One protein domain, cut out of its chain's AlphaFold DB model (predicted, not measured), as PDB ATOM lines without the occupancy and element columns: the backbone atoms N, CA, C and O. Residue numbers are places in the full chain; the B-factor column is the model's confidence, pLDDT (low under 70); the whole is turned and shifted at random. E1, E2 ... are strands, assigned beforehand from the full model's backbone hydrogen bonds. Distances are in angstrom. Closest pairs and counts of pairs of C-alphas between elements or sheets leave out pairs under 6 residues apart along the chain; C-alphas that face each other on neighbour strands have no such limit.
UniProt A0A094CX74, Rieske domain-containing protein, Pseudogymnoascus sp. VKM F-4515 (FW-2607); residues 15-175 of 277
ATOM      1  N   LEU A  15      94.492  86.112  74.694       91.62
ATOM      2  CA  LEU A  15      95.233  85.341  73.728       91.62
ATOM      3  C   LEU A  15      96.430  84.679  74.402       91.62
ATOM      4  O   LEU A  15      97.140  85.310  75.186       91.62
ATOM      5  N   PHE A  16      96.619  83.395  74.124       91.94
ATOM      6  CA  PHE A  16      97.716  82.625  74.694       91.94
ATOM      7  C   PHE A  16      99.014  82.938  73.947       91.94
ATOM      8  O   PHE A  16      99.039  82.901  72.715       91.94
ATOM      9  N   VAL A  17     100.084  83.234  74.689       93.38
ATOM     10  CA  VAL A  17     101.413  83.538  74.122       93.38
ATOM     11  C   VAL A  17     102.496  82.558  74.583       93.38
ATOM     12  O   VAL A  17     103.664  82.708  74.235       93.38
ATOM     13  N   GLY A  18     102.128  81.529  75.348       92.25
ATOM     14  CA  GLY A  18     103.031  80.461  75.770       92.25
ATOM     15  C   GLY A  18     103.105  80.285  77.282       92.25
ATOM     16  O   GLY A  18     102.458  80.991  78.057       92.25
ATOM     17  N   HIS A  19     103.916  79.322  77.707       92.88
ATOM     18  CA  HIS A  19     104.176  79.071  79.120       92.88
ATOM     19  C   HIS A  19     105.270  79.986  79.676       92.88
ATOM     20  O   HIS A  19     106.179  80.390  78.952       92.88
ATOM     21  N   ALA A  20     105.216  80.284  80.973       92.25
ATOM     22  CA  ALA A  20     106.129  81.199  81.640       92.25
ATOM     23  C   ALA A  20     107.591  80.726  81.578       92.25
ATOM     24  O   ALA A  20     108.475  81.566  81.416       92.25
ATOM     25  N   SER A  21     107.860  79.414  81.620       90.31
ATOM     26  CA  SER A  21     109.218  78.864  81.451       90.31
ATOM     27  C   SER A  21     109.802  79.057  80.050       90.31
ATOM     28  O   SER A  21     111.015  78.942  79.869       90.31
ATOM     29  N   ALA A  22     108.973  79.372  79.047       90.38
ATOM     30  CA  ALA A  22     109.447  79.674  77.700       90.38
ATOM     31  C   ALA A  22     110.058  81.082  77.582       90.38
ATOM     32  O   ALA A  22     110.689  81.371  76.562       90.38
ATOM     33  N   PHE A  23     109.887  81.933  78.601       92.00
ATOM     34  CA  PHE A  23     110.405  83.297  78.653       92.00
ATOM     35  C   PHE A  23     111.532  83.391  79.681       92.00
ATOM     36  O   PHE A  23     111.329  83.155  80.872       92.00
ATOM     37  N   LEU A  24     112.723  83.762  79.214       91.56
ATOM     38  CA  LEU A  24     113.854  84.026  80.097       91.56
ATOM     39  C   LEU A  24     113.622  85.331  80.859       91.56
ATOM     40  O   LEU A  24     113.128  86.304  80.291       91.56
ATOM     41  N   ASP A  25     113.979  85.333  82.139       91.62
ATOM     42  CA  ASP A  25     113.965  86.548  82.947       91.62
ATOM     43  C   ASP A  25     115.181  87.396  82.576       91.62
ATOM     44  O   ASP A  25     116.318  86.945  82.712       91.62
ATOM     45  N   VAL A  26     114.943  88.591  82.044       90.75
ATOM     46  CA  VAL A  26     116.006  89.552  81.757       90.75
ATOM     47  C   VAL A  26     116.219  90.399  83.006       90.75
ATOM     48  O   VAL A  26     115.282  91.002  83.527       90.75
ATOM     49  N   GLU A  27     117.457  90.463  83.477       84.19
ATOM     50  CA  GLU A  27     117.865  91.356  84.559       84.19
ATOM     51  C   GLU A  27     118.794  92.447  84.019       84.19
ATOM     52  O   GLU A  27     119.396  92.314  82.950       84.19
ATOM     53  N   SER A  28     118.875  93.562  84.742       69.88
ATOM     54  CA  SER A  28     119.655  94.739  84.345       69.88
ATOM     55  C   SER A  28     121.159  94.456  84.304       69.88
ATOM     56  O   SER A  28     121.872  95.029  83.479       69.88
ATOM     57  N   ASP A  29     121.617  93.541  85.159       67.94
ATOM     58  CA  ASP A  29     123.034  93.282  85.423       67.94
ATOM     59  C   ASP A  29     123.696  92.386  84.357       67.94
ATOM     60  O   ASP A  29     124.893  92.509  84.101       67.94
ATOM     61  N   ASP A  30     122.916  91.559  83.651       60.28
ATOM     62  CA  ASP A  30     123.403  90.597  82.642       60.28
ATOM     63  C   ASP A  30     123.370  91.145  81.201       60.28
ATOM     64  O   ASP A  30     123.360  90.399  80.215       60.28
ATOM     65  N   GLY A  31     123.339  92.473  81.068       65.69
ATOM     66  CA  GLY A  31     123.122  93.165  79.804       65.69
ATOM     67  C   GLY A  31     121.653  93.087  79.416       65.69
ATOM     68  O   GLY A  31     121.186  92.097  78.873       65.69
ATOM     69  N   ALA A  32     120.899  94.151  79.657       82.94
ATOM     70  CA  ALA A  32     119.445  94.184  79.518       82.94
ATOM     71  C   ALA A  32     118.915  94.207  78.064       82.94
ATOM     72  O   ALA A  32     117.787  94.635  77.806       82.94
ATOM     73  N   ASN A  33     119.725  93.795  77.082       91.44
ATOM     74  CA  ASN A  33     119.334  93.800  75.678       91.44
ATOM     75  C   ASN A  33     118.417  92.610  75.355       91.44
ATOM     76  O   ASN A  33     118.773  91.446  75.574       91.44
ATOM     77  N   LEU A  34     117.247  92.906  74.794       91.25
ATOM     78  CA  LEU A  34     116.214  91.918  74.495       91.25
ATOM     79  C   LEU A  34     116.602  90.938  73.372       91.25
ATOM     80  O   LEU A  34     116.185  89.779  73.407       91.25
ATOM     81  N   SER A  35     117.446  91.368  72.428       89.44
ATOM     82  CA  SER A  35     117.910  90.551  71.295       89.44
ATOM     83  C   SER A  35     119.119  89.683  71.627       89.44
ATOM     84  O   SER A  35     119.483  88.801  70.856       89.44
ATOM     85  N   GLN A  36     119.753  89.914  72.779       87.88
ATOM     86  CA  GLN A  36     120.912  89.133  73.187       87.88
ATOM     87  C   GLN A  36     120.503  87.680  73.455       87.88
ATOM     88  O   GLN A  36     119.650  87.387  74.295       87.88
ATOM     89  N   SER A  37     121.134  86.753  72.744       86.56
ATOM     90  CA  SER A  37     120.939  85.325  72.963       86.56
ATOM     91  C   SER A  37     121.522  84.910  74.312       86.56
ATOM     92  O   SER A  37     122.692  85.167  74.597       86.56
ATOM     93  N   ARG A  38     120.712  84.247  75.136       85.88
ATOM     94  CA  ARG A  38     121.092  83.750  76.463       85.88
ATOM     95  C   ARG A  38     121.013  82.235  76.504       85.88
ATOM     96  O   ARG A  38     120.117  81.641  75.900       85.88
ATOM     97  N   ALA A  39     121.965  81.622  77.199       81.62
ATOM     98  CA  ALA A  39     121.986  80.182  77.390       81.62
ATOM     99  C   ALA A  39     120.813  79.746  78.280       81.62
ATOM    100  O   ALA A  39     120.508  80.366  79.296       81.62
ATOM    101  N   CYS A  40     120.168  78.655  77.896       79.19
ATOM    102  CA  CYS A  40     119.125  77.977  78.647       79.19
ATOM    103  C   CYS A  40     119.294  76.461  78.470       79.19
ATOM    104  O   CYS A  40     120.023  76.006  77.588       79.19
ATOM    105  N   ASN A  41     118.594  75.656  79.275       72.38
ATOM    106  CA  ASN A  41     118.711  74.188  79.239       72.38
ATOM    107  C   ASN A  41     118.434  73.573  77.849       72.38
ATOM    108  O   ASN A  41     118.833  72.444  77.586       72.38
ATOM    109  N   ALA A  42     117.761  74.316  76.965       76.00
ATOM    110  CA  ALA A  42     117.395  73.911  75.611       76.00
ATOM    111  C   ALA A  42     118.137  74.699  74.506       76.00
ATOM    112  O   ALA A  42     117.624  74.808  73.395       76.00
ATOM    113  N   GLY A  43     119.309  75.279  74.795       82.56
ATOM    114  CA  GLY A  43     120.130  76.008  73.817       82.56
ATOM    115  C   GLY A  43     120.199  77.510  74.087       82.56
ATOM    116  O   GLY A  43     120.287  77.927  75.236       82.56
ATOM    117  N   TYR A  44     120.173  78.334  73.038       83.69
ATOM    118  CA  TYR A  44     120.226  79.793  73.156       83.69
ATOM    119  C   TYR A  44     118.904  80.414  72.723       83.69
ATOM    120  O   TYR A  44     118.377  80.059  71.670       83.69
ATOM    121  N   LYS A  45     118.367  81.332  73.530       85.88
ATOM    122  CA  LYS A  45     117.111  82.031  73.230       85.88
ATOM    123  C   LYS A  45     117.237  83.534  73.492       85.88
ATOM    124  O   LYS A  45     117.969  83.918  74.410       85.88
ATOM    125  N   PRO A  46     116.547  84.383  72.713       90.25
ATOM    126  CA  PRO A  46     116.438  85.807  73.014       90.25
ATOM    127  C   PRO A  46     115.664  86.032  74.323       90.25
ATOM    128  O   PRO A  46     114.942  85.157  74.805       90.25
ATOM    129  N   GLY A  47     115.801  87.231  74.896       91.38
ATOM    130  CA  GLY A  47     115.074  87.637  76.107       91.38
ATOM    131  C   GLY A  47     113.615  88.038  75.855       91.38
ATOM    132  O   GLY A  47     112.894  88.382  76.786       91.38
ATOM    133  N   CYS A  48     113.174  88.021  74.597       93.94
ATOM    134  CA  CYS A  48     111.830  88.404  74.181       93.94
ATOM    135  C   CYS A  48     111.300  87.481  73.084       93.94
ATOM    136  O   CYS A  48     112.060  86.765  72.435       93.94
ATOM    137  N   LYS A  49     109.988  87.538  72.867       94.69
ATOM    138  CA  LYS A  49     109.283  86.889  71.761       94.69
ATOM    139  C   LYS A  49     108.306  87.873  71.136       94.69
ATOM    140  O   LYS A  49     107.694  88.661  71.857       94.69
ATOM    141  N   ALA A  50     108.154  87.838  69.818       94.19
ATOM    142  CA  ALA A  50     107.165  88.643  69.109       94.19
ATOM    143  C   ALA A  50     106.011  87.759  68.632       94.19
ATOM    144  O   ALA A  50     106.203  86.577  68.373       94.19
ATOM    145  N   PHE A  51     104.814  88.323  68.522       93.31
ATOM    146  CA  PHE A  51     103.613  87.591  68.135       93.31
ATOM    147  C   PHE A  51     102.698  88.449  67.264       93.31
ATOM    148  O   PHE A  51     102.516  89.631  67.555       93.31
ATOM    149  N   TYR A  52     102.075  87.870  66.237       90.62
ATOM    150  CA  TYR A  52     101.168  88.599  65.342       90.62
ATOM    151  C   TYR A  52      99.775  88.820  65.950       90.62
ATOM    152  O   TYR A  52      99.146  87.892  66.451       90.62
ATOM    153  N   THR A  53      99.258  90.047  65.868       81.56
ATOM    154  CA  THR A  53      97.990  90.467  66.486       81.56
ATOM    155  C   THR A  53      96.776  90.357  65.555       81.56
ATOM    156  O   THR A  53      95.646  90.270  66.038       81.56
ATOM    157  N   SER A  54      96.969  90.349  64.232       69.06
ATOM    158  CA  SER A  54      95.897  90.208  63.234       69.06
ATOM    159  C   SER A  54      95.724  88.744  62.833       69.06
ATOM    160  O   SER A  54      96.642  88.107  62.333       69.06
ATOM    161  N   ASN A  55      94.512  88.215  63.016       52.00
ATOM    162  CA  ASN A  55      94.040  87.070  62.238       52.00
ATOM    163  C   ASN A  55      93.299  87.630  61.018       52.00
ATOM    164  O   ASN A  55      92.071  87.607  60.986       52.00
ATOM    165  N   GLU A  56      94.018  88.207  60.061       45.56
ATOM    166  CA  GLU A  56      93.454  88.451  58.730       45.56
ATOM    167  C   GLU A  56      93.852  87.263  57.864       45.56
ATOM    168  O   GLU A  56      94.842  87.317  57.153       45.56
ATOM    169  N   ASP A  57      93.159  86.150  58.117       40.59
ATOM    170  CA  ASP A  57      92.886  85.003  57.241       40.59
ATOM    171  C   ASP A  57      92.713  83.764  58.124       40.59
ATOM    172  O   ASP A  57      93.641  83.219  58.716       40.59
ATOM    173  N   GLY A  58      91.448  83.394  58.317       45.94
ATOM    174  CA  GLY A  58      91.061  82.315  59.206       45.94
ATOM    175  C   GLY A  58      91.434  80.948  58.651       45.94
ATOM    176  O   GLY A  58      90.821  80.494  57.689       45.94
ATOM    177  N   GLU A  59      92.308  80.237  59.356       41.91
ATOM    178  CA  GLU A  59      92.265  78.779  59.366       41.91
ATOM    179  C   GLU A  59      91.195  78.375  60.391       41.91
ATOM    180  O   GLU A  59      91.356  78.512  61.608       41.91
ATOM    181  N   LYS A  60      90.040  77.934  59.887       42.38
ATOM    182  CA  LYS A  60      89.038  77.224  60.683       42.38
ATOM    183  C   LYS A  60      89.609  75.852  61.038       42.38
ATOM    184  O   LYS A  60      89.251  74.876  60.386       42.38
ATOM    185  N   ASP A  61      90.441  75.768  62.069       39.03
ATOM    186  CA  ASP A  61      90.633  74.491  62.748       39.03
ATOM    187  C   ASP A  61      89.759  74.451  64.004       39.03
ATOM    188  O   ASP A  61      89.879  75.259  64.926       39.03
ATOM    189  N   GLY A  62      88.786  73.546  63.976       41.81
ATOM    190  CA  GLY A  62      87.701  73.403  64.942       41.81
ATOM    191  C   GLY A  62      88.125  72.759  66.260       41.81
ATOM    192  O   GLY A  62      87.369  71.964  66.813       41.81
ATOM    193  N   SER A  63      89.308  73.091  66.776       39.75
ATOM    194  CA  SER A  63      89.751  72.654  68.096       39.75
ATOM    195  C   SER A  63      89.541  73.792  69.086       39.75
ATOM    196  O   SER A  63      90.222  74.814  69.048       39.75
ATOM    197  N   ALA A  64      88.565  73.637  69.979       43.62
ATOM    198  CA  ALA A  64      88.277  74.561  71.075       43.62
ATOM    199  C   ALA A  64      89.368  74.530  72.172       43.62
ATOM    200  O   ALA A  64      89.060  74.462  73.358       43.62
ATOM    201  N   ASN A  65      90.640  74.588  71.775       48.19
ATOM    202  CA  ASN A  65      91.801  74.689  72.643       48.19
ATOM    203  C   ASN A  65      92.534  75.985  72.286       48.19
ATOM    204  O   ASN A  65      93.203  76.065  71.269       48.19
ATOM    205  N   HIS A  66      92.321  77.010  73.117       53.28
ATOM    206  CA  HIS A  66      93.069  78.270  73.210       53.28
ATOM    207  C   HIS A  66      93.561  78.890  71.886       53.28
ATOM    208  O   HIS A  66      94.606  78.526  71.361       53.28
ATOM    209  N   LYS A  67      92.861  79.926  71.393       68.75
ATOM    210  CA  LYS A  67      93.317  80.760  70.265       68.75
ATOM    211  C   LYS A  67      94.641  81.463  70.628       68.75
ATOM    212  O   LYS A  67      94.630  82.539  71.230       68.75
ATOM    213  N   GLY A  68      95.767  80.821  70.329       69.50
ATOM    214  CA  GLY A  68      97.111  81.367  70.515       69.50
ATOM    215  C   GLY A  68      97.489  82.346  69.405       69.50
ATOM    216  O   GLY A  68      96.908  82.303  68.318       69.50
ATOM    217  N   LEU A  69      98.444  83.243  69.670       80.38
ATOM    218  CA  LEU A  69      99.081  84.008  68.591       80.38
ATOM    219  C   LEU A  69     100.169  83.164  67.933       80.38
ATOM    220  O   LEU A  69     100.884  82.418  68.604       80.38
ATOM    221  N   ALA A  70     100.347  83.372  66.633       85.06
ATOM    222  CA  ALA A  70     101.537  82.919  65.936       85.06
ATOM    223  C   ALA A  70     102.752  83.739  66.399       85.06
ATOM    224  O   ALA A  70     102.719  84.973  66.363       85.06
ATOM    225  N   GLU A  71     103.805  83.048  66.839       87.75
ATOM    226  CA  GLU A  71     105.105  83.652  67.139       87.75
ATOM    227  C   GLU A  71     105.734  84.162  65.833       87.75
ATOM    228  O   GLU A  71     105.745  83.461  64.821       87.75
ATOM    229  N   ALA A  72     106.201  85.407  65.848       85.94
ATOM    230  CA  ALA A  72     106.890  86.050  64.741       85.94
ATOM    231  C   ALA A  72     108.401  85.840  64.876       85.94
ATOM    232  O   ALA A  72     108.940  85.862  65.987       85.94
ATOM    233  N   ASP A  73     109.084  85.684  63.744       83.88
ATOM    234  CA  ASP A  73     110.543  85.665  63.715       83.88
ATOM    235  C   ASP A  73     111.084  87.080  63.986       83.88
ATOM    236  O   ASP A  73     110.649  88.056  63.374       83.88
ATOM    237  N   LEU A  74     112.013  87.200  64.937       83.50
ATOM    238  CA  LEU A  74     112.619  88.479  65.317       83.50
ATOM    239  C   LEU A  74     113.596  89.005  64.256       83.50
ATOM    240  O   LEU A  74     113.838  90.217  64.220       83.50
ATOM    241  N   ASP A  75     114.146  88.122  63.418       78.50
ATOM    242  CA  ASP A  75     115.073  88.485  62.341       78.50
ATOM    243  C   ASP A  75     114.328  88.993  61.092       78.50
ATOM    244  O   ASP A  75     114.857  89.804  60.322       78.50
ATOM    245  N   GLU A  76     113.062  88.601  60.934       75.38
ATOM    246  CA  GLU A  76     112.181  89.048  59.858       75.38
ATOM    247  C   GLU A  76     111.532  90.396  60.208       75.38
ATOM    248  O   GLU A  76     110.572  90.506  60.969       75.38
ATOM    249  N   VAL A  77     112.023  91.477  59.595       67.19
ATOM    250  CA  VAL A  77     111.541  92.857  59.838       67.19
ATOM    251  C   VAL A  77     110.215  93.156  59.104       67.19
ATOM    252  O   VAL A  77     109.836  94.313  58.896       67.19
ATOM    253  N   LEU A  78     109.484  92.128  58.676       67.50
ATOM    254  CA  LEU A  78     108.247  92.278  57.917       67.50
ATOM    255  C   LEU A  78     107.051  92.518  58.857       67.50
ATOM    256  O   LEU A  78     106.776  91.755  59.777       67.50
ATOM    257  N   ASP A  79     106.347  93.624  58.607       75.62
ATOM    258  CA  ASP A  79     105.144  94.097  59.310       75.62
ATOM    259  C   ASP A  79     105.197  94.122  60.854       75.62
ATOM    260  O   ASP A  79     104.375  93.534  61.555       75.62
ATOM    261  N   LEU A  80     106.116  94.918  61.411       84.38
ATOM    262  CA  LEU A  80     106.192  95.175  62.861       84.38
ATOM    263  C   LEU A  80     104.932  95.842  63.455       84.38
ATOM    264  O   LEU A  80     104.787  95.896  64.676       84.38
ATOM    265  N   LYS A  81     104.050  96.416  62.621       81.81
ATOM    266  CA  LYS A  81     102.856  97.163  63.073       81.81
ATOM    267  C   LYS A  81     101.827  96.264  63.740       81.81
ATOM    268  O   LYS A  81     101.093  96.724  64.612       81.81
ATOM    269  N   SER A  82     101.795  95.008  63.318       86.56
ATOM    270  CA  SER A  82     100.829  94.009  63.748       86.56
ATOM    271  C   SER A  82     101.459  93.005  64.706       86.56
ATOM    272  O   SER A  82     101.034  91.856  64.746       86.56
ATOM    273  N   GLN A  83     102.506  93.404  65.434       92.75
ATOM    274  CA  GLN A  83     103.237  92.521  66.332       92.75
ATOM    275  C   GLN A  83     103.260  93.057  67.763       92.75
ATOM    276  O   GLN A  83     103.592  94.222  68.009       92.75
ATOM    277  N   VAL A  84     102.961  92.174  68.713       94.31
ATOM    278  CA  VAL A  84     103.168  92.394  70.145       94.31
ATOM    279  C   VAL A  84     104.464  91.715  70.572       94.31
ATOM    280  O   VAL A  84     104.708  90.553  70.260       94.31
ATOM    281  N   LEU A  85     105.311  92.454  71.274       96.12
ATOM    282  CA  LEU A  85     106.544  91.978  71.874       96.12
ATOM    283  C   LEU A  85     106.279  91.638  73.338       96.12
ATOM    284  O   LEU A  85     105.868  92.510  74.105       96.12
ATOM    285  N   VAL A  86     106.534  90.392  73.725       97.00
ATOM    286  CA  VAL A  86     106.347  89.877  75.083       97.00
ATOM    287  C   VAL A  86     107.692  89.447  75.652       97.00
ATOM    288  O   VAL A  86     108.467  88.743  75.002       97.00
ATOM    289  N   PHE A  87     107.979  89.868  76.876       96.44
ATOM    290  CA  PHE A  87     109.213  89.527  77.575       96.44
ATOM    291  C   PHE A  87     109.003  89.531  79.085       96.44
ATOM    292  O   PHE A  87     108.015  90.068  79.598       96.44
ATOM    293  N   ARG A  88     109.953  88.928  79.797       95.44
ATOM    294  CA  ARG A  88     109.993  88.916  81.254       95.44
ATOM    295  C   ARG A  88     111.194  89.729  81.727       95.44
ATOM    296  O   ARG A  88     112.304  89.527  81.246       95.44
ATOM    297  N   TYR A  89     110.952  90.662  82.636       94.62
ATOM    298  CA  TYR A  89     111.967  91.544  83.195       94.62
ATOM    299  C   TYR A  89     111.796  91.642  84.708       94.62
ATOM    300  O   TYR A  89     110.705  91.974  85.188       94.62
ATOM    301  N   ARG A  90     112.857  91.327  85.457       90.94
ATOM    302  CA  ARG A  90     112.870  91.286  86.935       90.94
ATOM    303  C   ARG A  90     111.648  90.560  87.517       90.94
ATOM    304  O   ARG A  90     110.944  91.068  88.396       90.94
ATOM    305  N   GLY A  91     111.339  89.390  86.963       91.44
ATOM    306  CA  GLY A  91     110.236  88.538  87.409       91.44
ATOM    307  C   GLY A  91     108.845  88.955  86.933       91.44
ATOM    308  O   GLY A  91     107.871  88.277  87.265       91.44
ATOM    309  N   LYS A  92     108.712  90.046  86.170       93.38
ATOM    310  CA  LYS A  92     107.420  90.560  85.692       93.38
ATOM    311  C   LYS A  92     107.296  90.410  84.186       93.38
ATOM    312  O   LYS A  92     108.244  90.654  83.450       93.38
ATOM    313  N   PHE A  93     106.110  90.032  83.728       96.06
ATOM    314  CA  PHE A  93     105.816  89.971  82.303       96.06
ATOM    315  C   PHE A  93     105.330  91.318  81.788       96.06
ATOM    316  O   PHE A  93     104.479  91.964  82.402       96.06
ATOM    317  N   HIS A  94     105.845  91.690  80.624       97.06
ATOM    318  CA  HIS A  94     105.490  92.902  79.906       97.06
ATOM    319  C   HIS A  94     105.127  92.544  78.470       97.06
ATOM    320  O   HIS A  94     105.749  91.670  77.863       97.06
ATOM    321  N   ALA A  95     104.122  93.231  77.928       96.94
ATOM    322  CA  ALA A  95     103.742  93.124  76.531       96.94
ATOM    323  C   ALA A  95     103.531  94.524  75.947       96.94
ATOM    324  O   ALA A  95     102.795  95.341  76.506       96.94
ATOM    325  N   VAL A  96     104.203  94.823  74.840       96.56
ATOM    326  CA  VAL A  96     104.206  96.144  74.189       96.56
ATOM    327  C   VAL A  96     104.159  95.990  72.673       96.56
ATOM    328  O   VAL A  96     104.431  94.912  72.158       96.56
ATOM    329  N   ASP A  97     103.840  97.047  71.930       95.25
ATOM    330  CA  ASP A  97     104.015  97.006  70.471       95.25
ATOM    331  C   ASP A  97     105.491  96.738  70.123       95.25
ATOM    332  O   ASP A  97     106.393  97.372  70.673       95.25
ATOM    333  N   HIS A  98     105.749  95.828  69.179       95.19
ATOM    334  CA  HIS A  98     107.111  95.560  68.703       95.19
ATOM    335  C   HIS A  98     107.688  96.770  67.944       95.19
ATOM    336  O   HIS A  98     108.898  97.005  67.917       95.19
ATOM    337  N   GLN A  99     106.813  97.582  67.355       94.81
ATOM    338  CA  GLN A  99     107.175  98.783  66.627       94.81
ATOM    339  C   GLN A  99     107.422  99.984  67.557       94.81
ATOM    340  O   GLN A  99     106.520 100.453  68.248       94.81
ATOM    341  N   CYS A 100     108.614 100.584  67.479       95.06
ATOM    342  CA  CYS A 100     108.879 101.856  68.150       95.06
ATOM    343  C   CYS A 100     107.992 102.987  67.573       95.06
ATOM    344  O   CYS A 100     108.061 103.244  66.364       95.06
ATOM    345  N   PRO A 101     107.242 103.740  68.407       94.69
ATOM    346  CA  PRO A 101     106.310 104.775  67.943       94.69
ATOM    347  C   PRO A 101     106.996 105.998  67.310       94.69
ATOM    348  O   PRO A 101     106.329 106.812  66.680       94.69
ATOM    349  N   HIS A 102     108.318 106.133  67.452       93.31
ATOM    350  CA  HIS A 102     109.090 107.205  66.823       93.31
ATOM    351  C   HIS A 102     109.292 106.975  65.322       93.31
ATOM    352  O   HIS A 102     108.914 107.801  64.497       93.31
ATOM    353  N   SER A 103     109.939 105.862  64.965       91.12
ATOM    354  CA  SER A 103     110.409 105.621  63.595       91.12
ATOM    355  C   SER A 103     110.304 104.155  63.179       91.12
ATOM    356  O   SER A 103     111.107 103.682  62.374       91.12
ATOM    357  N   SER A 104     109.388 103.418  63.802       91.25
ATOM    358  CA  SER A 104     109.094 102.022  63.490       91.25
ATOM    359  C   SER A 104     110.247 101.022  63.644       91.25
ATOM    360  O   SER A 104     110.211  99.953  63.050       91.25
ATOM    361  N   PHE A 105     111.278 101.353  64.421       93.44
ATOM    362  CA  PHE A 105     112.396 100.440  64.665       93.44
ATOM    363  C   PHE A 105     111.967  99.277  65.586       93.44
ATOM    364  O   PHE A 105     111.184  99.536  66.507       93.44
ATOM    365  N   PRO A 106     112.451  98.036  65.377       94.69
ATOM    366  CA  PRO A 106     112.082  96.886  66.203       94.69
ATOM    367  C   PRO A 106     112.595  97.034  67.637       94.69
ATOM    368  O   PRO A 106     113.798  97.150  67.889       94.69
ATOM    369  N   LEU A 107     111.664  97.017  68.589       95.69
ATOM    370  CA  LEU A 107     111.953  97.123  70.016       95.69
ATOM    371  C   LEU A 107     112.493  95.825  70.629       95.69
ATOM    372  O   LEU A 107     113.059  95.881  71.717       95.69
ATOM    373  N   SER A 108     112.433  94.693  69.919       95.06
ATOM    374  CA  SER A 108     113.132  93.453  70.303       95.06
ATOM    375  C   SER A 108     114.646  93.630  70.412       95.06
ATOM    376  O   SER A 108     115.307  92.878  71.114       95.06
ATOM    377  N   ARG A 109     115.205  94.650  69.753       94.38
ATOM    378  CA  ARG A 109     116.627  95.024  69.829       94.38
ATOM    379  C   ARG A 109     116.910  96.089  70.889       94.38
ATOM    380  O   ARG A 109     118.031  96.590  70.977       94.38
ATOM    381  N   GLY A 110     115.885  96.482  71.642       95.19
ATOM    382  CA  GLY A 110     115.978  97.478  72.696       95.19
ATOM    383  C   GLY A 110     116.670  96.967  73.951       95.19
ATOM    384  O   GLY A 110     116.936  95.775  74.111       95.19
ATOM    385  N   THR A 111     116.973  97.917  74.829       95.75
ATOM    386  CA  THR A 111     117.627  97.663  76.118       95.75
ATOM    387  C   THR A 111     116.680  98.051  77.241       95.75
ATOM    388  O   THR A 111     116.135  99.156  77.228       95.75
ATOM    389  N   LEU A 112     116.449  97.132  78.173       95.62
ATOM    390  CA  LEU A 112     115.631  97.369  79.356       95.62
ATOM    391  C   LEU A 112     116.445  98.094  80.429       95.62
ATOM    392  O   LEU A 112     117.669  98.003  80.464       95.62
ATOM    393  N   PHE A 113     115.775  98.834  81.297       94.38
ATOM    394  CA  PHE A 113     116.421  99.503  82.419       94.38
ATOM    395  C   PHE A 113     115.410  99.780  83.526       94.38
ATOM    396  O   PHE A 113     114.200  99.788  83.295       94.38
ATOM    397  N   ASP A 114     115.906 100.033  84.731       93.56
ATOM    398  CA  ASP A 114     115.063 100.458  85.838       93.56
ATOM    399  C   ASP A 114     114.943 101.974  85.871       93.56
ATOM    400  O   ASP A 114     115.919 102.707  85.714       93.56
ATOM    401  N   ILE A 115     113.721 102.449  86.087       91.94
ATOM    402  CA  ILE A 115     113.472 103.857  86.365       91.94
ATOM    403  C   ILE A 115     113.497 103.991  87.882       91.94
ATOM    404  O   ILE A 115     112.554 103.587  88.571       91.94
ATOM    405  N   GLU A 116     114.595 104.533  88.391       92.06
ATOM    406  CA  GLU A 116     114.840 104.710  89.818       92.06
ATOM    407  C   GLU A 116     114.836 106.191  90.202       92.06
ATOM    408  O   GLU A 116     115.270 107.048  89.432       92.06
ATOM    409  N   ASP A 117     114.386 106.484  91.421       89.44
ATOM    410  CA  ASP A 117     114.585 107.780  92.069       89.44
ATOM    411  C   ASP A 117     115.101 107.541  93.492       89.44
ATOM    412  O   ASP A 117     114.555 106.722  94.234       89.44
ATOM    413  N   PHE A 118     116.202 108.199  93.857       87.50
ATOM    414  CA  PHE A 118     116.885 108.038  95.151       87.50
ATOM    415  C   PHE A 118     117.122 106.574  95.601       87.50
ATOM    416  O   PHE A 118     117.005 106.256  96.784       87.50
ATOM    417  N   GLY A 119     117.474 105.680  94.669       85.19
ATOM    418  CA  GLY A 119     117.773 104.270  94.965       85.19
ATOM    419  C   GLY A 119     116.539 103.387  95.189       85.19
ATOM    420  O   GLY A 119     116.660 102.278  95.709       85.19
ATOM    421  N   VAL A 120     115.348 103.871  94.822       86.62
ATOM    422  CA  VAL A 120     114.112 103.084  94.803       86.62
ATOM    423  C   VAL A 120     113.663 102.896  93.358       86.62
ATOM    424  O   VAL A 120     113.414 103.872  92.654       86.62
ATOM    425  N   VAL A 121     113.504 101.640  92.933       88.56
ATOM    426  CA  VAL A 121     112.929 101.288  91.625       88.56
ATOM    427  C   VAL A 121     111.447 101.650  91.613       88.56
ATOM    428  O   VAL A 121     110.630 101.008  92.280       88.56
ATOM    429  N   LEU A 122     111.099 102.685  90.852       87.69
ATOM    430  CA  LEU A 122     109.726 103.163  90.700       87.69
ATOM    431  C   LEU A 122     109.016 102.482  89.530       87.69
ATOM    432  O   LEU A 122     107.813 102.231  89.597       87.69
ATOM    433  N   SER A 123     109.755 102.200  88.458       91.94
ATOM    434  CA  SER A 123     109.225 101.658  87.210       91.94
ATOM    435  C   SER A 123     110.328 100.933  86.423       91.94
ATOM    436  O   SER A 123     111.450 100.773  86.900       91.94
ATOM    437  N   ALA A 124     109.999 100.473  85.224       94.50
ATOM    438  CA  ALA A 124     110.919  99.861  84.278       94.50
ATOM    439  C   ALA A 124     110.729 100.519  82.911       94.50
ATOM    440  O   ALA A 124     109.614 100.908  82.552       94.50
ATOM    441  N   GLY A 125     111.810 100.640  82.154       95.50
ATOM    442  CA  GLY A 125     111.827 101.284  80.855       95.50
ATOM    443  C   GLY A 125     112.443 100.414  79.767       95.50
ATOM    444  O   GLY A 125     113.141  99.438  80.034       95.50
ATOM    445  N   LEU A 126     112.168 100.792  78.521       96.88
ATOM    446  CA  LEU A 126     112.742 100.196  77.319       96.88
ATOM    447  C   LEU A 126     113.276 101.293  76.402       96.88
ATOM    448  O   LEU A 126     112.519 102.154  75.945       96.88
ATOM    449  N   THR A 127     114.571 101.237  76.110       96.69
ATOM    450  CA  THR A 127     115.255 102.170  75.214       96.69
ATOM    451  C   THR A 127     115.356 101.589  73.808       96.69
ATOM    452  O   THR A 127     115.879 100.493  73.593       96.69
ATOM    453  N   CYS A 128     114.880 102.354  72.827       96.38
ATOM    454  CA  CYS A 128     115.046 102.052  71.410       96.38
ATOM    455  C   CYS A 128     116.493 102.347  70.972       96.38
ATOM    456  O   CYS A 128     116.950 103.479  71.138       96.38
ATOM    457  N   PRO A 129     117.205 101.402  70.332       94.50
ATOM    458  CA  PRO A 129     118.636 101.550  70.054       94.50
ATOM    459  C   PRO A 129     118.933 102.499  68.883       94.50
ATOM    460  O   PRO A 129     120.081 102.862  68.661       94.50
ATOM    461  N   LYS A 130     117.920 102.898  68.100       93.75
ATOM    462  CA  LYS A 130     118.126 103.757  66.925       93.75
ATOM    463  C   LYS A 130     118.338 105.227  67.287       93.75
ATOM    464  O   LYS A 130     119.146 105.900  66.663       93.75
ATOM    465  N   HIS A 131     117.556 105.733  68.239       93.25
ATOM    466  CA  HIS A 131     117.552 107.155  68.610       93.25
ATOM    467  C   HIS A 131     117.590 107.370  70.126       93.25
ATOM    468  O   HIS A 131     117.397 108.495  70.574       93.25
ATOM    469  N   GLU A 132     117.773 106.298  70.904       94.25
ATOM    470  CA  GLU A 132     117.910 106.334  72.367       94.25
ATOM    471  C   GLU A 132     116.700 106.938  73.095       94.25
ATOM    472  O   GLU A 132     116.812 107.539  74.165       94.25
ATOM    473  N   TRP A 133     115.516 106.799  72.499       95.75
ATOM    474  CA  TRP A 133     114.262 107.186  73.141       95.75
ATOM    475  C   TRP A 133     113.780 106.062  74.027       95.75
ATOM    476  O   TRP A 133     113.824 104.891  73.630       95.75
ATOM    477  N   SER A 134     113.299 106.442  75.199       95.88
ATOM    478  CA  SER A 134     112.958 105.505  76.253       95.88
ATOM    479  C   SER A 134     111.486 105.597  76.600       95.88
ATOM    480  O   SER A 134     110.915 106.685  76.626       95.88
ATOM    481  N   PHE A 135     110.879 104.445  76.859       97.19
ATOM    482  CA  PHE A 135     109.458 104.330  77.158       97.19
ATOM    483  C   PHE A 135     109.268 103.596  78.475       97.19
ATOM    484  O   PHE A 135     109.834 102.521  78.662       97.19
ATOM    485  N   ASP A 136     108.454 104.155  79.360       96.12
ATOM    486  CA  ASP A 136     108.032 103.485  80.588       96.12
ATOM    487  C   ASP A 136     107.111 102.294  80.249       96.12
ATOM    488  O   ASP A 136     106.139 102.435  79.505       96.12
ATOM    489  N   LEU A 137     107.408 101.113  80.794       96.00
ATOM    490  CA  LEU A 137     106.735  99.847  80.476       96.00
ATOM    491  C   LEU A 137     105.373  99.653  81.151       96.00
ATOM    492  O   LEU A 137     104.679  98.680  80.849       96.00
ATOM    493  N   PHE A 138     104.985 100.545  82.057       94.12
ATOM    494  CA  PHE A 138     103.704 100.509  82.762       94.12
ATOM    495  C   PHE A 138     102.747 101.589  82.254       94.12
ATOM    496  O   PHE A 138     101.534 101.381  82.212       94.12
ATOM    497  N   THR A 139     103.283 102.739  81.846       93.38
ATOM    498  CA  THR A 139     102.494 103.890  81.382       93.38
ATOM    499  C   THR A 139     102.555 104.085  79.866       93.38
ATOM    500  O   THR A 139     101.669 104.710  79.276       93.38
ATOM    501  N   GLY A 140     103.604 103.566  79.229       95.19
ATOM    502  CA  GLY A 140     103.909 103.733  77.812       95.19
ATOM    503  C   GLY A 140     104.548 105.084  77.503       95.19
ATOM    504  O   GLY A 140     104.853 105.364  76.346       95.19
ATOM    505  N   THR A 141     104.707 105.958  78.496       95.50
ATOM    506  CA  THR A 141     105.140 107.343  78.294       95.50
ATOM    507  C   THR A 141     106.572 107.379  77.781       95.50
ATOM    508  O   THR A 141     107.466 106.801  78.398       95.50
ATOM    509  N   GLY A 142     106.778 108.047  76.645       95.06
ATOM    510  CA  GLY A 142     108.102 108.346  76.123       95.06
ATOM    511  C   GLY A 142     108.754 109.507  76.870       95.06
ATOM    512  O   GLY A 142     108.089 110.479  77.229       95.06
ATOM    513  N   ASP A 143     110.068 109.439  77.042       94.50
ATOM    514  CA  ASP A 143     110.890 110.521  77.595       94.50
ATOM    515  C   ASP A 143     110.927 111.780  76.704       94.50
ATOM    516  O   ASP A 143     111.249 112.876  77.169       94.50
ATOM    517  N   ARG A 144     110.597 111.637  75.413       92.56
ATOM    518  CA  ARG A 144     110.671 112.696  74.398       92.56
ATOM    519  C   ARG A 144     109.456 112.710  73.471       92.56
ATOM    520  O   ARG A 144     108.778 111.707  73.253       92.56
ATOM    521  N   GLY A 145     109.199 113.882  72.886       84.19
ATOM    522  CA  GLY A 145     108.306 114.059  71.734       84.19
ATOM    523  C   GLY A 145     106.828 113.708  71.946       84.19
ATOM    524  O   GLY A 145     106.099 113.601  70.966       84.19
ATOM    525  N   ASN A 146     106.375 113.534  73.194       90.38
ATOM    526  CA  ASN A 146     105.004 113.120  73.533       90.38
ATOM    527  C   ASN A 146     104.570 111.801  72.850       90.38
ATOM    528  O   ASN A 146     103.383 111.563  72.615       90.38
ATOM    529  N   TYR A 147     105.536 110.941  72.514       93.69
ATOM    530  CA  TYR A 147     105.261 109.611  71.982       93.69
ATOM    531  C   TYR A 147     104.812 108.686  73.108       93.69
ATOM    532  O   TYR A 147     105.285 108.786  74.241       93.69
ATOM    533  N   ARG A 148     103.903 107.760  72.791       94.69
ATOM    534  CA  ARG A 148     103.432 106.755  73.744       94.69
ATOM    535  C   ARG A 148     103.539 105.364  73.137       94.69
ATOM    536  O   ARG A 148     102.921 105.094  72.108       94.69
ATOM    537  N   LEU A 149     104.321 104.504  73.779       95.44
ATOM    538  CA  LEU A 149     104.390 103.081  73.489       95.44
ATOM    539  C   LEU A 149     103.071 102.425  73.898       95.44
ATOM    540  O   LEU A 149     102.525 102.696  74.969       95.44
ATOM    541  N   LYS A 150     102.528 101.584  73.019       94.94
ATOM    542  CA  LYS A 150     101.297 100.856  73.306       94.94
ATOM    543  C   LYS A 150     101.618  99.677  74.224       94.94
ATOM    544  O   LYS A 150     102.528  98.909  73.924       94.94
ATOM    545  N   ILE A 151     100.868  99.549  75.315       95.38
ATOM    546  CA  ILE A 151     101.017  98.472  76.300       95.38
ATOM    547  C   ILE A 151      99.836  97.519  76.181       95.38
ATOM    548  O   ILE A 151      98.684  97.942  76.058       95.38
ATOM    549  N   TRP A 152     100.136  96.232  76.251       94.75
ATOM    550  CA  TRP A 152      99.182  95.140  76.238       94.75
ATOM    551  C   TRP A 152      99.086  94.550  77.643       94.75
ATOM    552  O   TRP A 152     100.096  94.319  78.305       94.75
ATOM    553  N   GLU A 153      97.862  94.341  78.120       94.19
ATOM    554  CA  GLU A 153      97.645  93.737  79.435       94.19
ATOM    555  C   GLU A 153      98.117  92.282  79.412       94.19
ATOM    556  O   GLU A 153      97.789  91.547  78.480       94.19
ATOM    557  N   VAL A 154      98.873  91.876  80.435       93.94
ATOM    558  CA  VAL A 154      99.359  90.503  80.596       93.94
ATOM    559  C   VAL A 154      98.736  89.880  81.834       93.94
ATOM    560  O   VAL A 154      98.722  90.480  82.909       93.94
ATOM    561  N   GLN A 155      98.255  88.650  81.694       94.12
ATOM    562  CA  GLN A 155      97.713  87.852  82.778       94.12
ATOM    563  C   GLN A 155      98.456  86.521  82.864       94.12
ATOM    564  O   GLN A 155      98.554  85.780  81.889       94.12
ATOM    565  N   LEU A 156      98.945  86.205  84.062       92.69
ATOM    566  CA  LEU A 156      99.444  84.875  84.385       92.69
ATOM    567  C   LEU A 156      98.285  84.026  84.895       92.69
ATOM    568  O   LEU A 156      97.579  84.427  85.826       92.69
ATOM    569  N   ARG A 157      98.086  82.858  84.289       92.12
ATOM    570  CA  ARG A 157      97.097  81.874  84.737       92.12
ATOM    571  C   ARG A 157      97.829  80.665  85.290       92.12
ATOM    572  O   ARG A 157      98.790  80.177  84.703       92.12
ATOM    573  N   GLY A 158      97.437  80.274  86.499       81.12
ATOM    574  CA  GLY A 158      98.165  79.283  87.275       81.12
ATOM    575  C   GLY A 158      97.966  77.867  86.752       81.12
ATOM    576  O   GLY A 158      96.847  77.482  86.421       81.12
ATOM    577  N   GLY A 159      99.050  77.098  86.797       65.25
ATOM    578  CA  GLY A 159      99.011  75.649  86.808       65.25
ATOM    579  C   GLY A 159      98.635  75.151  88.197       65.25
ATOM    580  O   GLY A 159      99.479  75.038  89.089       65.25
ATOM    581  N   VAL A 160      97.344  74.922  88.423       55.66
ATOM    582  CA  VAL A 160      96.912  74.115  89.569       55.66
ATOM    583  C   VAL A 160      97.498  72.721  89.307       55.66
ATOM    584  O   VAL A 160      97.365  72.222  88.196       55.66
ATOM    585  N   ASP A 161      98.224  72.153  90.273       64.88
ATOM    586  CA  ASP A 161      98.862  70.819  90.210       64.88
ATOM    587  C   ASP A 161     100.318  70.740  89.699       64.88
ATOM    588  O   ASP A 161     100.787  69.678  89.294       64.88
ATOM    589  N   GLY A 162     101.090  71.832  89.783       65.75
ATOM    590  CA  GLY A 162     102.533  71.805  89.476       65.75
ATOM    591  C   GLY A 162     102.863  71.894  87.984       65.75
ATOM    592  O   GLY A 162     104.007  71.676  87.587       65.75
ATOM    593  N   SER A 163     101.870  72.235  87.164       75.81
ATOM    594  CA  SER A 163     102.055  72.644  85.776       75.81
ATOM    595  C   SER A 163     102.621  74.066  85.685       75.81
ATOM    596  O   SER A 163     102.466  74.891  86.590       75.81
ATOM    597  N   ASP A 164     103.327  74.343  84.589       86.69
ATOM    598  CA  ASP A 164     103.917  75.657  84.346       86.69
ATOM    599  C   ASP A 164     102.834  76.720  84.115       86.69
ATOM    600  O   ASP A 164     101.788  76.447  83.523       86.69
ATOM    601  N   GLN A 165     103.090  77.946  84.573       91.81
ATOM    602  CA  GLN A 165     102.142  79.048  84.437       91.81
ATOM    603  C   GLN A 165     101.949  79.411  82.967       91.81
ATOM    604  O   GLN A 165     102.889  79.410  82.177       91.81
ATOM    605  N   GLU A 166     100.730  79.772  82.600       93.44
ATOM    606  CA  GLU A 166     100.411  80.232  81.257       93.44
ATOM    607  C   GLU A 166     100.446  81.757  81.193       93.44
ATOM    608  O   GLU A 166      99.912  82.444  82.070       93.44
ATOM    609  N   VAL A 167     101.033  82.284  80.124       94.12
ATOM    610  CA  VAL A 167     101.108  83.713  79.843       94.12
ATOM    611  C   VAL A 167     100.051  84.060  78.801       94.12
ATOM    612  O   VAL A 167      99.992  83.480  77.713       94.12
ATOM    613  N   TRP A 168      99.212  85.030  79.148       93.94
ATOM    614  CA  TRP A 168      98.103  85.495  78.329       93.94
ATOM    615  C   TRP A 168      98.215  86.994  78.101       93.94
ATOM    616  O   TRP A 168      98.446  87.735  79.053       93.94
ATOM    617  N   THR A 169      97.991  87.461  76.878       92.75
ATOM    618  CA  THR A 169      97.875  88.894  76.575       92.75
ATOM    619  C   THR A 169      96.434  89.247  76.238       92.75
ATOM    620  O   THR A 169      95.689  88.421  75.707       92.75
ATOM    621  N   ALA A 170      96.006  90.475  76.513       91.38
ATOM    622  CA  ALA A 170      94.733  90.957  75.987       91.38
ATOM    623  C   ALA A 170      94.746  90.934  74.446       91.38
ATOM    624  O   ALA A 170      95.784  91.117  73.818       91.38
ATOM    625  N   ALA A 171      93.587  90.739  73.818       86.38
ATOM    626  CA  ALA A 171      93.448  90.767  72.361       86.38
ATOM    627  C   ALA A 171      93.514  92.178  71.769       86.38
ATOM    628  O   ALA A 171      93.600  92.352  70.557       86.38
ATOM    629  N   THR A 172      93.472  93.196  72.625       85.69
ATOM    630  CA  THR A 172      93.649  94.595  72.250       85.69
ATOM    631  C   THR A 172      94.533  95.270  73.281       85.69
ATOM    632  O   THR A 172      94.486  94.942  74.468       85.69
ATOM    633  N   ALA A 173      95.337  96.226  72.834       84.31
ATOM    634  CA  ALA A 173      96.176  96.980  73.742       84.31
ATOM    635  C   ALA A 173      95.352  97.940  74.615       84.31
ATOM    636  O   ALA A 173      94.276  98.407  74.226       84.31
ATOM    637  N   ALA A 174      95.893  98.299  75.773       80.38
ATOM    638  CA  ALA A 174      95.247  99.200  76.709       80.38
ATOM    639  C   ALA A 174      95.192 100.636  76.148       80.38
ATOM    640  O   ALA A 174      96.192 101.354  76.060       80.38
ATOM    641  N   THR A 175      93.995 101.092  75.786       55.19
ATOM    642  CA  THR A 175      93.723 102.476  75.392       55.19
ATOM    643  C   THR A 175      93.361 103.325  76.617       55.19
ATOM    644  O   THR A 175      92.206 103.639  76.858       55.19
TER     645      THR A 175
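What this domain is: This is residues 15 to 175 of the 277 residues of the protein "Rieske domain-containing protein" of Pseudogymnoascus sp. VKM F-4515 (FW-2607) (UniProt A0A094CX74). With little regular structure, the domain is a small sandwich of two three-stranded sheets, E1-E11-E10 and E4-E5-E6, with a third, E7-E8-E9, at one end of the long axis; residues 56 to 65 stick out at the other, and of the named elements those of hairpin E2-E3 have their centres farthest from the mean of the C-alphas. The 161 printed residues include eleven named strands, E1 to E11 in chain order, all strand, holding 56 residues; the sheets are antiparallel. It is compact, radius of gyration of the C-alphas 15.8 A, spanning 51 by 36 by 30 A.

Where its parts are: E1 (15 to 19) begins at C-alpha (95.233, 85.341, 73.728); E2 is 38 to 40, E3 43 to 45, E4 48 to 52, E5 83 to 89 (19.0 A), E6 92 to 97, E7 111 to 117, E8 120 to 127 (19.6 A), E9 134 to 136, E10 154 to 157; E11 (166 to 170) ends at C-alpha (94.733, 90.957, 75.987).

How they stand to each other: In the sandwich, two sheets face to face, strands stand at 40 degrees; the closest C-alphas of E6 and E10, Ala 95 and Val 154, are 6.5 A apart. E4-E5-E6 and E7-E8-E9 are meanders, each strand the antiparallel neighbour of the one before. Within hydrogen-bond range are N 17 and O 167 (E1, E11), 3.0 A, and N 85 and O 96 (E5, E6), 2.8 A.

The domain as a whole: The printed part has no cut. E4 to E5 is a long link of 30 residues; residues 54 to 68 are under pLDDT 70.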